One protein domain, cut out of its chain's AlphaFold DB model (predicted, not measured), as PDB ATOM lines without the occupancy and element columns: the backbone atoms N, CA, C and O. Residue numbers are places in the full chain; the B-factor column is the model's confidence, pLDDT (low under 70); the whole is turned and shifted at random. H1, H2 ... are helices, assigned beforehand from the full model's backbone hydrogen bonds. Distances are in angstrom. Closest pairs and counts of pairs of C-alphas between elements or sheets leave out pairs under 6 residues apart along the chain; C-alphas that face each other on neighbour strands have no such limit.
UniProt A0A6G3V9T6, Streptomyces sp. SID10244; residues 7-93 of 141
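Overview. This is residues 7 to 93 of the 141 residues of a protein of Streptomyces sp. SID10244 (UniProt A0A6G3V9T6). Four helices make an elongated, loosely joined body: H1 and H2 form a narrow V at one end, close at their first residues and open toward their last, short H3 sits between H2 and H4, and H4 reaches out to the other end, where residues 68 to 73 stick out. The chain returns from the last residue of H1 to the first of H2 through the long link of residues 21 to 32, and residues 85 to 93 make a tail after H4. The printed part has 87 residues with four named helices, in the order H1, H2, H3, H4, and no named strand; the class is all helix. It is only just compact, close to loose, with a radius of gyration of the C-alphas of 14.1 A, and the C-alphas span 44 by 28 by 20 A.

Along the chain. H1 is residues 7 to 20, 20.0 A from first to last C-alpha, and begins with C-alpha 7 at (-21.227, 9.055, -8.158). H2 is residues 33 to 46, 19.8 A long, and begins with C-alpha 33 at (-24.585, 9.940, -2.831). H3 is residues 52 to 59, 10.8 A long. H4 is residues 72 to 84, 18.4 A long, and ends with C-alpha 84 at (-10.911, -3.770, -11.135).

Arrangement. H1 and H2 are close but not clearly touching; their closest C-alphas, those of Asp 7 and Asp 33, are 6.4 A apart. They run the same way at a shallow tilt of 32 degrees, only just short of steep. H2 touches H3 with residues 41 to 45 alone, and the closest C-alphas, those of Val 45 and Leu 52, are 6.1 A apart. These two run opposite ways at a steep tilt of 55 degrees. H4 touches H3 with residues 78 to 82 alone, and the closest C-alphas, those of Ser 58 and Phe 81, are 5.5 A apart. H3 and H4 run the same way at a steep tilt of 67 degrees. H1 is apart from H3 and H4, and H2 is apart from H4. In H1, H2, H3 and H4 every O i to N i+4 pair is within hydrogen-bond range.

Size, cuts and confidence. The two C-alphas farthest apart in the domain, those of Pro 29 and Ser 69, are 44.0 A apart. The printed part has no cut. The links from H1 to H2 and from H3 to H4 are long, with 12 residues each, and the link from H2 to H3 is tight, with 5 residues. The mean pLDDT of the printed part is 92.1, and no printed residue is under 70.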
ATOM      1  N   ASP A   7     -20.020   9.891  -8.293       86.56
ATOM      2  CA  ASP A   7     -21.227   9.055  -8.158       86.56
ATOM      3  C   ASP A   7     -21.878   8.722  -9.512       86.56
ATOM      4  O   ASP A   7     -22.172   7.565  -9.813       86.56
ATOM      5  N   LYS A   8     -22.036   9.711 -10.406       87.25
ATOM      6  CA  LYS A   8     -22.639   9.474 -11.731       87.25
ATOM      7  C   LYS A   8     -21.882   8.412 -12.537       87.25
ATOM      8  O   LYS A   8     -22.530   7.585 -13.180       87.25
ATOM      9  N   LYS A   9     -20.546   8.440 -12.512       90.00
ATOM     10  CA  LYS A   9     -19.692   7.479 -13.225       90.00
ATOM     11  C   LYS A   9     -19.826   6.087 -12.603       90.00
ATOM     12  O   LYS A   9     -20.086   5.127 -13.327       90.00
ATOM     13  N   ASN A  10     -19.767   6.005 -11.273       88.69
ATOM     14  CA  ASN A  10     -19.868   4.744 -10.528       88.69
ATOM     15  C   ASN A  10     -21.203   4.038 -10.778       88.69
ATOM     16  O   ASN A  10     -21.238   2.832 -11.015       88.69
ATOM     17  N   ARG A  11     -22.307   4.790 -10.850       89.62
ATOM     18  CA  ARG A  11     -23.621   4.219 -11.184       89.62
ATOM     19  C   ARG A  11     -23.657   3.586 -12.571       89.62
ATOM     20  O   ARG A  11     -24.245   2.519 -12.724       89.62
ATOM     21  N   ILE A  12     -23.065   4.234 -13.576       90.81
ATOM     22  CA  ILE A  12     -23.027   3.700 -14.947       90.81
ATOM     23  C   ILE A  12     -22.213   2.405 -14.974       90.81
ATOM     24  O   ILE A  12     -22.678   1.412 -15.534       90.81
ATOM     25  N   ALA A  13     -21.048   2.394 -14.321       89.69
ATOM     26  CA  ALA A  13     -20.206   1.205 -14.219       89.69
ATOM     27  C   ALA A  13     -20.957   0.036 -13.559       89.69
ATOM     28  O   ALA A  13     -21.031  -1.047 -14.127       89.69
ATOM     29  N   GLN A  14     -21.616   0.274 -12.424       89.12
ATOM     30  CA  GLN A  14     -22.373  -0.758 -11.709       89.12
ATOM     31  C   GLN A  14     -23.555  -1.308 -12.508       89.12
ATOM     32  O   GLN A  14     -23.763  -2.516 -12.546       89.12
ATOM     33  N   VAL A  15     -24.334  -0.437 -13.161       90.88
ATOM     34  CA  VAL A  15     -25.449  -0.878 -14.017       90.88
ATOM     35  C   VAL A  15     -24.927  -1.712 -15.185       90.88
ATOM     36  O   VAL A  15     -25.540  -2.720 -15.533       90.88
ATOM     37  N   THR A  16     -23.781  -1.333 -15.755       89.94
ATOM     38  CA  THR A  16     -23.137  -2.081 -16.841       89.94
ATOM     39  C   THR A  16     -22.704  -3.469 -16.365       89.94
ATOM     40  O   THR A  16     -23.069  -4.463 -16.991       89.94
ATOM     41  N   SER A  17     -22.016  -3.557 -15.221       87.81
ATOM     42  CA  SER A  17     -21.596  -4.833 -14.623       87.81
ATOM     43  C   SER A  17     -22.783  -5.732 -14.271       87.81
ATOM     44  O   SER A  17     -22.775  -6.916 -14.599       87.81
ATOM     45  N   ALA A  18     -23.840  -5.176 -13.672       89.44
ATOM     46  CA  ALA A  18     -25.053  -5.928 -13.359       89.44
ATOM     47  C   ALA A  18     -25.738  -6.451 -14.628       89.44
ATOM     48  O   ALA A  18     -26.102  -7.623 -14.694       89.44
ATOM     49  N   THR A  19     -25.844  -5.618 -15.667       92.50
ATOM     50  CA  THR A  19     -26.443  -6.013 -16.951       92.50
ATOM     51  C   THR A  19     -25.658  -7.150 -17.604       92.50
ATOM     52  O   THR A  19     -26.261  -8.099 -18.105       92.50
ATOM     53  N   ALA A  20     -24.322  -7.103 -17.547       91.69
ATOM     54  CA  ALA A  20     -23.456  -8.177 -18.035       91.69
ATOM     55  C   ALA A  20     -23.677  -9.509 -17.292       91.69
ATOM     56  O   ALA A  20     -23.457 -10.575 -17.859       91.69
ATOM     57  N   GLN A  21     -24.159  -9.456 -16.049       89.56
ATOM     58  CA  GLN A  21     -24.537 -10.616 -15.237       89.56
ATOM     59  C   GLN A  21     -26.037 -10.955 -15.318       89.56
ATOM     60  O   GLN A  21     -26.536 -11.722 -14.495       89.56
ATOM     61  N   HIS A  22     -26.775 -10.378 -16.273       93.25
ATOM     62  CA  HIS A  22     -28.232 -10.521 -16.404       93.25
ATOM     63  C   HIS A  22     -29.019 -10.091 -15.151       93.25
ATOM     64  O   HIS A  22     -30.098 -10.612 -14.868       93.25
ATOM     65  N   ARG A  23     -28.485  -9.124 -14.398       90.12
ATOM     66  CA  ARG A  23     -29.121  -8.500 -13.233       90.12
ATOM     67  C   ARG A  23     -29.557  -7.074 -13.561       90.12
ATOM     68  O   ARG A  23     -28.988  -6.408 -14.423       90.12
ATOM     69  N   SER A  24     -30.543  -6.576 -12.823       91.00
ATOM     70  CA  SER A  24     -30.984  -5.180 -12.886       91.00
ATOM     71  C   SER A  24     -30.890  -4.534 -11.511       91.00
ATOM     72  O   SER A  24     -31.408  -5.086 -10.542       91.00
ATOM     73  N   ILE A  25     -30.296  -3.343 -11.432       89.50
ATOM     74  CA  ILE A  25     -30.248  -2.566 -10.191       89.50
ATOM     75  C   ILE A  25     -31.413  -1.578 -10.183       89.50
ATOM     76  O   ILE A  25     -31.495  -0.703 -11.045       89.50
ATOM     77  N   VAL A  26     -32.285  -1.681  -9.181       87.88
ATOM     78  CA  VAL A  26     -33.380  -0.728  -8.965       87.88
ATOM     79  C   VAL A  26     -32.999   0.213  -7.832       87.88
ATOM     80  O   VAL A  26     -32.663  -0.220  -6.734       87.88
ATOM     81  N   ARG A  27     -33.058   1.518  -8.100       84.44
ATOM     82  CA  ARG A  27     -32.757   2.568  -7.125       84.44
ATOM     83  C   ARG A  27     -33.961   3.486  -6.966       84.44
ATOM     84  O   ARG A  27     -34.379   4.067  -7.967       84.44
ATOM     85  N   PRO A  28     -34.482   3.677  -5.742       88.06
ATOM     86  CA  PRO A  28     -35.452   4.729  -5.479       88.06
ATOM     87  C   PRO A  28     -34.966   6.099  -5.989       88.06
ATOM     88  O   PRO A  28     -33.761   6.392  -5.909       88.06
ATOM     89  N   PRO A  29     -35.864   6.944  -6.524       88.31
ATOM     90  CA  PRO A  29     -35.517   8.309  -6.893       88.31
ATOM     91  C   PRO A  29     -35.131   9.126  -5.650       88.31
ATOM     92  O   PRO A  29     -35.568   8.835  -4.541       88.31
ATOM     93  N   GLY A  30     -34.305  10.159  -5.836       90.94
ATOM     94  CA  GLY A  30     -33.984  11.120  -4.771       90.94
ATOM     95  C   GLY A  30     -32.971  10.658  -3.717       90.94
ATOM     96  O   GLY A  30     -32.772  11.357  -2.733       90.94
ATOM     97  N   GLN A  31     -32.305   9.517  -3.904       92.25
ATOM     98  CA  GLN A  31     -31.270   9.070  -2.962       92.25
ATOM     99  C   GLN A  31     -30.074  10.033  -2.907       92.25
ATOM    100  O   GLN A  31     -29.747  10.682  -3.906       92.25
ATOM    101  N   SER A  32     -29.397  10.097  -1.760       94.25
ATOM    102  CA  SER A  32     -28.113  10.791  -1.624       94.25
ATOM    103  C   SER A  32     -26.971   9.960  -2.211       94.25
ATOM    104  O   SER A  32     -27.104   8.756  -2.435       94.25
ATOM    105  N   ASP A  33     -25.843  10.603  -2.479       93.25
ATOM    106  CA  ASP A  33     -24.585   9.940  -2.831       93.25
ATOM    107  C   ASP A  33     -24.141   8.931  -1.753       93.25
ATOM    108  O   ASP A  33     -23.802   7.793  -2.064       93.25
ATOM    109  N   SER A  34     -24.270   9.295  -0.478       94.31
ATOM    110  CA  SER A  34     -23.930   8.458   0.673       94.31
ATOM    111  C   SER A  34     -24.808   7.206   0.747       94.31
ATOM    112  O   SER A  34     -24.308   6.114   0.994       94.31
ATOM    113  N   SER A  35     -26.110   7.333   0.464       94.44
ATOM    114  CA  SER A  35     -27.025   6.185   0.397       94.44
ATOM    115  C   SER A  35     -26.671   5.232  -0.748       94.44
ATOM    116  O   SER A  35     -26.811   4.017  -0.614       94.44
ATOM    117  N   ARG A  36     -26.177   5.759  -1.873       92.00
ATOM    118  CA  ARG A  36     -25.718   4.931  -2.998       92.00
ATOM    119  C   ARG A  36     -24.382   4.256  -2.711       92.00
ATOM    120  O   ARG A  36     -24.188   3.117  -3.141       92.00
ATOM    121  N   LEU A  37     -23.481   4.927  -1.991       93.75
ATOM    122  CA  LEU A  37     -22.247   4.317  -1.504       93.75
ATOM    123  C   LEU A  37     -22.570   3.137  -0.583       93.75
ATOM    124  O   LEU A  37     -22.058   2.049  -0.815       93.75
ATOM    125  N   ASP A  38     -23.474   3.325   0.380       95.06
ATOM    126  CA  ASP A  38     -23.922   2.269   1.295       95.06
ATOM    127  C   ASP A  38     -24.494   1.053   0.546       95.06
ATOM    128  O   ASP A  38     -24.065  -0.078   0.762       95.06
ATOM    129  N   GLN A  39     -25.355   1.279  -0.451       93.00
ATOM    130  CA  GLN A  39     -25.857   0.203  -1.318       93.00
ATOM    131  C   GLN A  39     -24.757  -0.513  -2.093       93.00
ATOM    132  O   GLN A  39     -24.837  -1.720  -2.314       93.00
ATOM    133  N   THR A  40     -23.743   0.228  -2.535       92.25
ATOM    134  CA  THR A  40     -22.600  -0.362  -3.231       92.25
ATOM    135  C   THR A  40     -21.816  -1.251  -2.277       92.25
ATOM    136  O   THR A  40     -21.573  -2.405  -2.609       92.25
ATOM    137  N   VAL A  41     -21.486  -0.759  -1.078       94.44
ATOM    138  CA  VAL A  41     -20.820  -1.546  -0.027       94.44
ATOM    139  C   VAL A  41     -21.626  -2.810   0.272       94.44
ATOM    140  O   VAL A  41     -21.071  -3.907   0.257       94.44
ATOM    141  N   ALA A  42     -22.940  -2.678   0.469       93.88
ATOM    142  CA  ALA A  42     -23.826  -3.801   0.744       93.88
ATOM    143  C   ALA A  42     -23.805  -4.844  -0.385       93.88
ATOM    144  O   ALA A  42     -23.697  -6.036  -0.103       93.88
ATOM    145  N   ALA A  43     -23.837  -4.421  -1.653       91.62
ATOM    146  CA  ALA A  43     -23.728  -5.333  -2.790       91.62
ATOM    147  C   ALA A  43     -22.372  -6.065  -2.811       91.62
ATOM    148  O   ALA A  43     -22.338  -7.286  -2.953       91.62
ATOM    149  N   ARG A  44     -21.259  -5.355  -2.578       91.88
ATOM    150  CA  ARG A  44     -19.913  -5.961  -2.521       91.88
ATOM    151  C   ARG A  44     -19.807  -7.011  -1.408       91.88
ATOM    152  O   ARG A  44     -19.235  -8.080  -1.611       91.88
ATOM    153  N   VAL A  45     -20.383  -6.730  -0.241       95.00
ATOM    154  CA  VAL A  45     -20.317  -7.634   0.915       95.00
ATOM    155  C   VAL A  45     -21.263  -8.828   0.768       95.00
ATOM    156  O   VAL A  45     -20.877  -9.973   1.002       95.00
ATOM    157  N   ILE A  46     -22.511  -8.589   0.365       93.12
ATOM    158  CA  ILE A  46     -23.562  -9.614   0.364       93.12
ATOM    159  C   ILE A  46     -23.549 -10.425  -0.933       93.12
ATOM    160  O   ILE A  46     -23.603 -11.657  -0.888       93.12
ATOM    161  N   GLU A  47     -23.499  -9.751  -2.083       89.94
ATOM    162  CA  GLU A  47     -23.590 -10.400  -3.392       89.94
ATOM    163  C   GLU A  47     -22.233 -10.934  -3.842       89.94
ATOM    164  O   GLU A  47     -22.136 -12.106  -4.208       89.94
ATOM    165  N   ASP A  48     -21.190 -10.102  -3.765       90.12
ATOM    166  CA  ASP A  48     -19.848 -10.475  -4.233       90.12
ATOM    167  C   ASP A  48     -19.021 -11.209  -3.169       90.12
ATOM    168  O   ASP A  48     -17.934 -11.702  -3.471       90.12
ATOM    169  N   ARG A  49     -19.537 -11.314  -1.934       94.19
ATOM    170  CA  ARG A  49     -18.901 -12.020  -0.805       94.19
ATOM    171  C   ARG A  49     -17.500 -11.500  -0.467       94.19
ATOM    172  O   ARG A  49     -16.652 -12.261  -0.007       94.19
ATOM    173  N   VAL A  50     -17.264 -10.210  -0.688       94.19
ATOM    174  CA  VAL A  50     -16.019  -9.533  -0.310       94.19
ATOM    175  C   VAL A  50     -16.115  -9.097   1.150       94.19
ATOM    176  O   VAL A  50     -17.165  -8.636   1.591       94.19
ATOM    177  N   ASP A  51     -15.038  -9.234   1.920       95.38
ATOM    178  CA  ASP A  51     -15.031  -8.730   3.295       95.38
ATOM    179  C   ASP A  51     -15.158  -7.194   3.330       95.38
ATOM    180  O   ASP A  51     -14.761  -6.493   2.394       95.38
ATOM    181  N   LEU A  52     -15.718  -6.657   4.420       96.81
ATOM    182  CA  LEU A  52     -16.039  -5.231   4.520       96.81
ATOM    183  C   LEU A  52     -14.805  -4.333   4.344       96.81
ATOM    184  O   LEU A  52     -14.888  -3.295   3.686       96.81
ATOM    185  N   ILE A  53     -13.660  -4.729   4.903       96.00
ATOM    186  CA  ILE A  53     -12.430  -3.935   4.831       96.00
ATOM    187  C   ILE A  53     -11.949  -3.870   3.388       96.00
ATOM    188  O   ILE A  53     -11.713  -2.776   2.874       96.00
ATOM    189  N   THR A  54     -11.865  -5.013   2.711       95.25
ATOM    190  CA  THR A  54     -11.476  -5.075   1.302       95.25
ATOM    191  C   THR A  54     -12.439  -4.287   0.425       95.25
ATOM    192  O   THR A  54     -11.970  -3.526  -0.413       95.25
ATOM    193  N   ALA A  55     -13.756  -4.392   0.643       95.25
ATOM    194  CA  ALA A  55     -14.747  -3.629  -0.116       95.25
ATOM    195  C   ALA A  55     -14.534  -2.112   0.030       95.25
ATOM    196  O   ALA A  55     -14.494  -1.386  -0.961       95.25
ATOM    197  N   ILE A  56     -14.338  -1.619   1.257       95.50
ATOM    198  CA  ILE A  56     -14.089  -0.192   1.509       95.50
ATOM    199  C   ILE A  56     -12.755   0.259   0.898       95.50
ATOM    200  O   ILE A  56     -12.693   1.297   0.233       95.50
ATOM    201  N   VAL A  57     -11.683  -0.514   1.094       94.38
ATOM    202  CA  VAL A  57     -10.343  -0.187   0.584       94.38
ATOM    203  C   VAL A  57     -10.309  -0.205  -0.942       94.38
ATOM    204  O   VAL A  57      -9.680   0.666  -1.544       94.38
ATOM    205  N   SER A  58     -10.989  -1.160  -1.579       93.62
ATOM    206  CA  SER A  58     -11.018  -1.275  -3.034       93.62
ATOM    207  C   SER A  58     -11.799  -0.130  -3.671       93.62
ATOM    208  O   SER A  58     -11.379   0.376  -4.711       93.62
ATOM    209  N   MET A  59     -12.874   0.353  -3.042       92.12
ATOM    210  CA  MET A  59     -13.647   1.497  -3.540       92.12
ATOM    211  C   MET A  59     -12.972   2.853  -3.297       92.12
ATOM    212  O   MET A  59     -13.181   3.772  -4.091       92.12
ATOM    213  N   MET A  60     -12.183   2.990  -2.224       91.88
ATOM    214  CA  MET A  60     -11.533   4.250  -1.819       91.88
ATOM    215  C   MET A  60     -10.047   4.039  -1.456       91.88
ATOM    216  O   MET A  60      -9.654   4.253  -0.303       91.88
ATOM    217  N   PRO A  61      -9.189   3.600  -2.400       92.25
ATOM    218  CA  PRO A  61      -7.775   3.345  -2.127       92.25
ATOM    219  C   PRO A  61      -7.037   4.645  -1.760       92.25
ATOM    220  O   PRO A  61      -7.441   5.724  -2.201       92.25
ATOM    221  N   PRO A  62      -5.963   4.573  -0.949       91.38
ATOM    222  CA  PRO A  62      -5.198   5.762  -0.581       91.38
ATOM    223  C   PRO A  62      -4.393   6.259  -1.793       91.38
ATOM    224  O   PRO A  62      -4.326   5.579  -2.814       91.38
ATOM    225  N   ALA A  63      -3.757   7.426  -1.708       91.94
ATOM    226  CA  ALA A  63      -2.762   7.812  -2.709       91.94
ATOM    227  C   ALA A  63      -1.502   6.942  -2.530       91.94
ATOM    228  O   ALA A  63      -0.721   7.173  -1.612       91.94
ATOM    229  N   TRP A  64      -1.334   5.910  -3.364       93.06
ATOM    230  CA  TRP A  64      -0.336   4.846  -3.165       93.06
ATOM    231  C   TRP A  64       0.785   4.846  -4.214       93.06
ATOM    232  O   TRP A  64       1.847   4.269  -3.988       93.06
ATOM    233  N   GLU A  65       0.581   5.488  -5.366       92.19
ATOM    234  CA  GLU A  65       1.436   5.339  -6.551       92.19
ATOM    235  C   GLU A  65       2.884   5.772  -6.271       92.19
ATOM    236  O   GLU A  65       3.842   5.083  -6.643       92.19
ATOM    237  N   ASN A  66       3.031   6.872  -5.531       92.00
ATOM    238  CA  ASN A  66       4.317   7.473  -5.176       92.00
ATOM    239  C   ASN A  66       4.820   7.069  -3.780       92.00
ATOM    240  O   ASN A  66       5.867   7.553  -3.354       92.00
ATOM    241  N   ASP A  67       4.104   6.200  -3.063       92.25
ATOM    242  CA  ASP A  67       4.493   5.784  -1.716       92.25
ATOM    243  C   ASP A  67       5.529   4.652  -1.770       92.25
ATOM    244  O   ASP A  67       5.220   3.485  -2.034       92.25
ATOM    245  N   THR A  68       6.793   5.003  -1.535       93.00
ATOM    246  CA  THR A  68       7.925   4.067  -1.545       93.00
ATOM    247  C   THR A  68       8.021   3.207  -0.285       93.00
ATOM    248  O   THR A  68       8.818   2.272  -0.264       93.00
ATOM    249  N   SER A  69       7.219   3.488   0.747       95.88
ATOM    250  CA  SER A  69       7.191   2.705   1.988       95.88
ATOM    251  C   SER A  69       6.336   1.438   1.878       95.88
ATOM    252  O   SER A  69       6.469   0.523   2.693       95.88
ATOM    253  N   LEU A  70       5.475   1.355   0.857       95.19
ATOM    254  CA  LEU A  70       4.591   0.212   0.652       95.19
ATOM    255  C   LEU A  70       5.374  -1.046   0.276       95.19
ATOM    256  O   LEU A  70       6.198  -1.053  -0.640       95.19
ATOM    257  N   SER A  71       5.034  -2.153   0.932       97.12
ATOM    258  CA  SER A  71       5.533  -3.469   0.540       97.12
ATOM    259  C   SER A  71       5.041  -3.856  -0.863       97.12
ATOM    260  O   SER A  71       3.952  -3.461  -1.291       97.12
ATOM    261  N   ALA A  72       5.820  -4.675  -1.575       96.44
ATOM    262  CA  ALA A  72       5.464  -5.129  -2.921       96.44
ATOM    263  C   ALA A  72       4.073  -5.804  -3.004       96.44
ATOM    264  O   ALA A  72       3.330  -5.473  -3.928       96.44
ATOM    265  N   PRO A  73       3.652  -6.662  -2.044       97.25
ATOM    266  CA  PRO A  73       2.302  -7.231  -2.058       97.25
ATOM    267  C   PRO A  73       1.190  -6.181  -1.936       97.25
ATOM    268  O   PRO A  73       0.176  -6.278  -2.622       97.25
ATOM    269  N   VAL A  74       1.377  -5.157  -1.097       95.50
ATOM    270  CA  VAL A  74       0.380  -4.089  -0.903       95.50
ATOM    271  C   VAL A  74       0.266  -3.213  -2.148       95.50
ATOM    272  O   VAL A  74      -0.840  -2.881  -2.570       95.50
ATOM    273  N   ARG A  75       1.397  -2.885  -2.782       95.62
ATOM    274  CA  ARG A  75       1.405  -2.148  -4.052       95.62
ATOM    275  C   ARG A  75       0.681  -2.926  -5.155       95.62
ATOM    276  O   ARG A  75      -0.201  -2.364  -5.794       95.62
ATOM    277  N   ALA A  76       0.973  -4.218  -5.309       95.25
ATOM    278  CA  ALA A  76       0.299  -5.077  -6.286       95.25
ATOM    279  C   ALA A  76      -1.220  -5.172  -6.039       95.25
ATOM    280  O   ALA A  76      -2.013  -5.161  -6.981       95.25
ATOM    281  N   MET A  77      -1.646  -5.214  -4.772       94.75
ATOM    282  CA  MET A  77      -3.063  -5.168  -4.404       94.75
ATOM    283  C   MET A  77      -3.725  -3.854  -4.846       94.75
ATOM    284  O   MET A  77      -4.810  -3.876  -5.430       94.75
ATOM    285  N   PHE A  78      -3.088  -2.703  -4.606       94.62
ATOM    286  CA  PHE A  78      -3.637  -1.414  -5.033       94.62
ATOM    287  C   PHE A  78      -3.636  -1.227  -6.555       94.62
ATOM    288  O   PHE A  78      -4.603  -0.682  -7.094       94.62
ATOM    289  N   GLU A  79      -2.616  -1.733  -7.252       93.81
ATOM    290  CA  GLU A  79      -2.587  -1.816  -8.717       93.81
ATOM    291  C   GLU A  79      -3.783  -2.615  -9.236       93.81
ATOM    292  O   GLU A  79      -4.529  -2.123 -10.085       93.81
ATOM    293  N   TYR A  80      -4.037  -3.797  -8.667       94.00
ATOM    294  CA  TYR A  80      -5.200  -4.606  -9.022       94.00
ATOM    295  C   TYR A  80      -6.512  -3.851  -8.790       94.00
ATOM    296  O   TYR A  80      -7.352  -3.775  -9.691       94.00
ATOM    297  N   PHE A  81      -6.685  -3.225  -7.620       92.62
ATOM    298  CA  PHE A  81      -7.889  -2.442  -7.353       92.62
ATOM    299  C   PHE A  81      -8.060  -1.309  -8.360       92.62
ATOM    300  O   PHE A  81      -9.183  -1.108  -8.813       92.62
ATOM    301  N   SER A  82      -6.996  -0.603  -8.755       89.94
ATOM    302  CA  SER A  82      -7.084   0.499  -9.726       89.94
ATOM    303  C   SER A  82      -7.687   0.088 -11.078       89.94
ATOM    304  O   SER A  82      -8.320   0.911 -11.734       89.94
ATOM    305  N   LEU A  83      -7.542  -1.187 -11.456       90.19
ATOM    306  CA  LEU A  83      -8.052  -1.753 -12.707       90.19
ATOM    307  C   LEU A  83      -9.430  -2.410 -12.554       90.19
ATOM    308  O   LEU A  83     -10.181  -2.489 -13.523       90.19
ATOM    309  N   TYR A  84      -9.745  -2.917 -11.361       85.38
ATOM    310  CA  TYR A  84     -10.911  -3.770 -11.135       85.38
ATOM    311  C   TYR A  84     -12.241  -3.009 -11.097       85.38
ATOM    312  O   TYR A  84     -13.233  -3.466 -11.662       85.38
ATOM    313  N   GLU A  85     -12.288  -1.862 -10.418       81.94
ATOM    314  CA  GLU A  85     -13.530  -1.099 -10.257       81.94
ATOM    315  C   GLU A  85     -13.292   0.405 -10.198       81.94
ATOM    316  O   GLU A  85     -12.252   0.872  -9.724       81.94
ATOM    317  N   GLU A  86     -14.297   1.160 -10.635       86.44
ATOM    318  CA  GLU A  86     -14.311   2.615 -10.546       86.44
ATOM    319  C   GLU A  86     -14.300   3.089  -9.090       86.44
ATOM    320  O   GLU A  86     -14.936   2.496  -8.215       86.44
ATOM    321  N   LYS A  87     -13.539   4.154  -8.821       88.50
ATOM    322  CA  LYS A  87     -13.314   4.639  -7.455       88.50
ATOM    323  C   LYS A  87     -14.364   5.652  -7.041       88.50
ATOM    324  O   LYS A  87     -14.741   6.537  -7.807       88.50
ATOM    325  N   ASN A  88     -14.809   5.526  -5.796       87.88
ATOM    326  CA  ASN A  88     -15.675   6.501  -5.154       87.88
ATOM    327  C   ASN A  88     -14.804   7.632  -4.617       87.88
ATOM    328  O   ASN A  88     -14.363   7.613  -3.474       87.88
ATOM    329  N   ASP A  89     -14.523   8.584  -5.497       90.31
ATOM    330  CA  ASP A  89     -13.711   9.757  -5.200       90.31
ATOM    331  C   ASP A  89     -14.569  10.989  -4.876       90.31
ATOM    332  O   ASP A  89     -15.688  11.150  -5.388       90.31
ATOM    333  N   GLY A  90     -14.006  11.866  -4.049       91.31
ATOM    334  CA  GLY A  90     -14.638  13.041  -3.458       91.31
ATOM    335  C   GLY A  90     -14.275  13.198  -1.974       91.31
ATOM    336  O   GLY A  90     -13.863  12.223  -1.343       91.31
ATOM    337  N   PRO A  91     -14.406  14.405  -1.390       94.69
ATOM    338  CA  PRO A  91     -14.083  14.632   0.014       94.69
ATOM    339  C   PRO A  91     -14.946  13.767   0.924       94.69
ATOM    340  O   PRO A  91     -16.148  14.018   1.014       94.69
ATOM    341  N   ALA A  92     -14.364  12.806   1.642       95.25
ATOM    342  CA  ALA A  92     -15.132  11.888   2.472       95.25
ATOM    343  C   ALA A  92     -14.362  11.386   3.700       95.25
ATOM    344  O   ALA A  92     -13.237  10.912   3.615       95.25
ATOM    345  N   ALA A  93     -15.030  11.418   4.848       96.12
ATOM    346  CA  ALA A  93     -14.710  10.611   6.016       96.12
ATOM    347  C   ALA A  93     -15.848   9.605   6.220       96.12
ATOM    348  O   ALA A  93     -17.016   9.998   6.378       96.12
TER     349      ALA A  93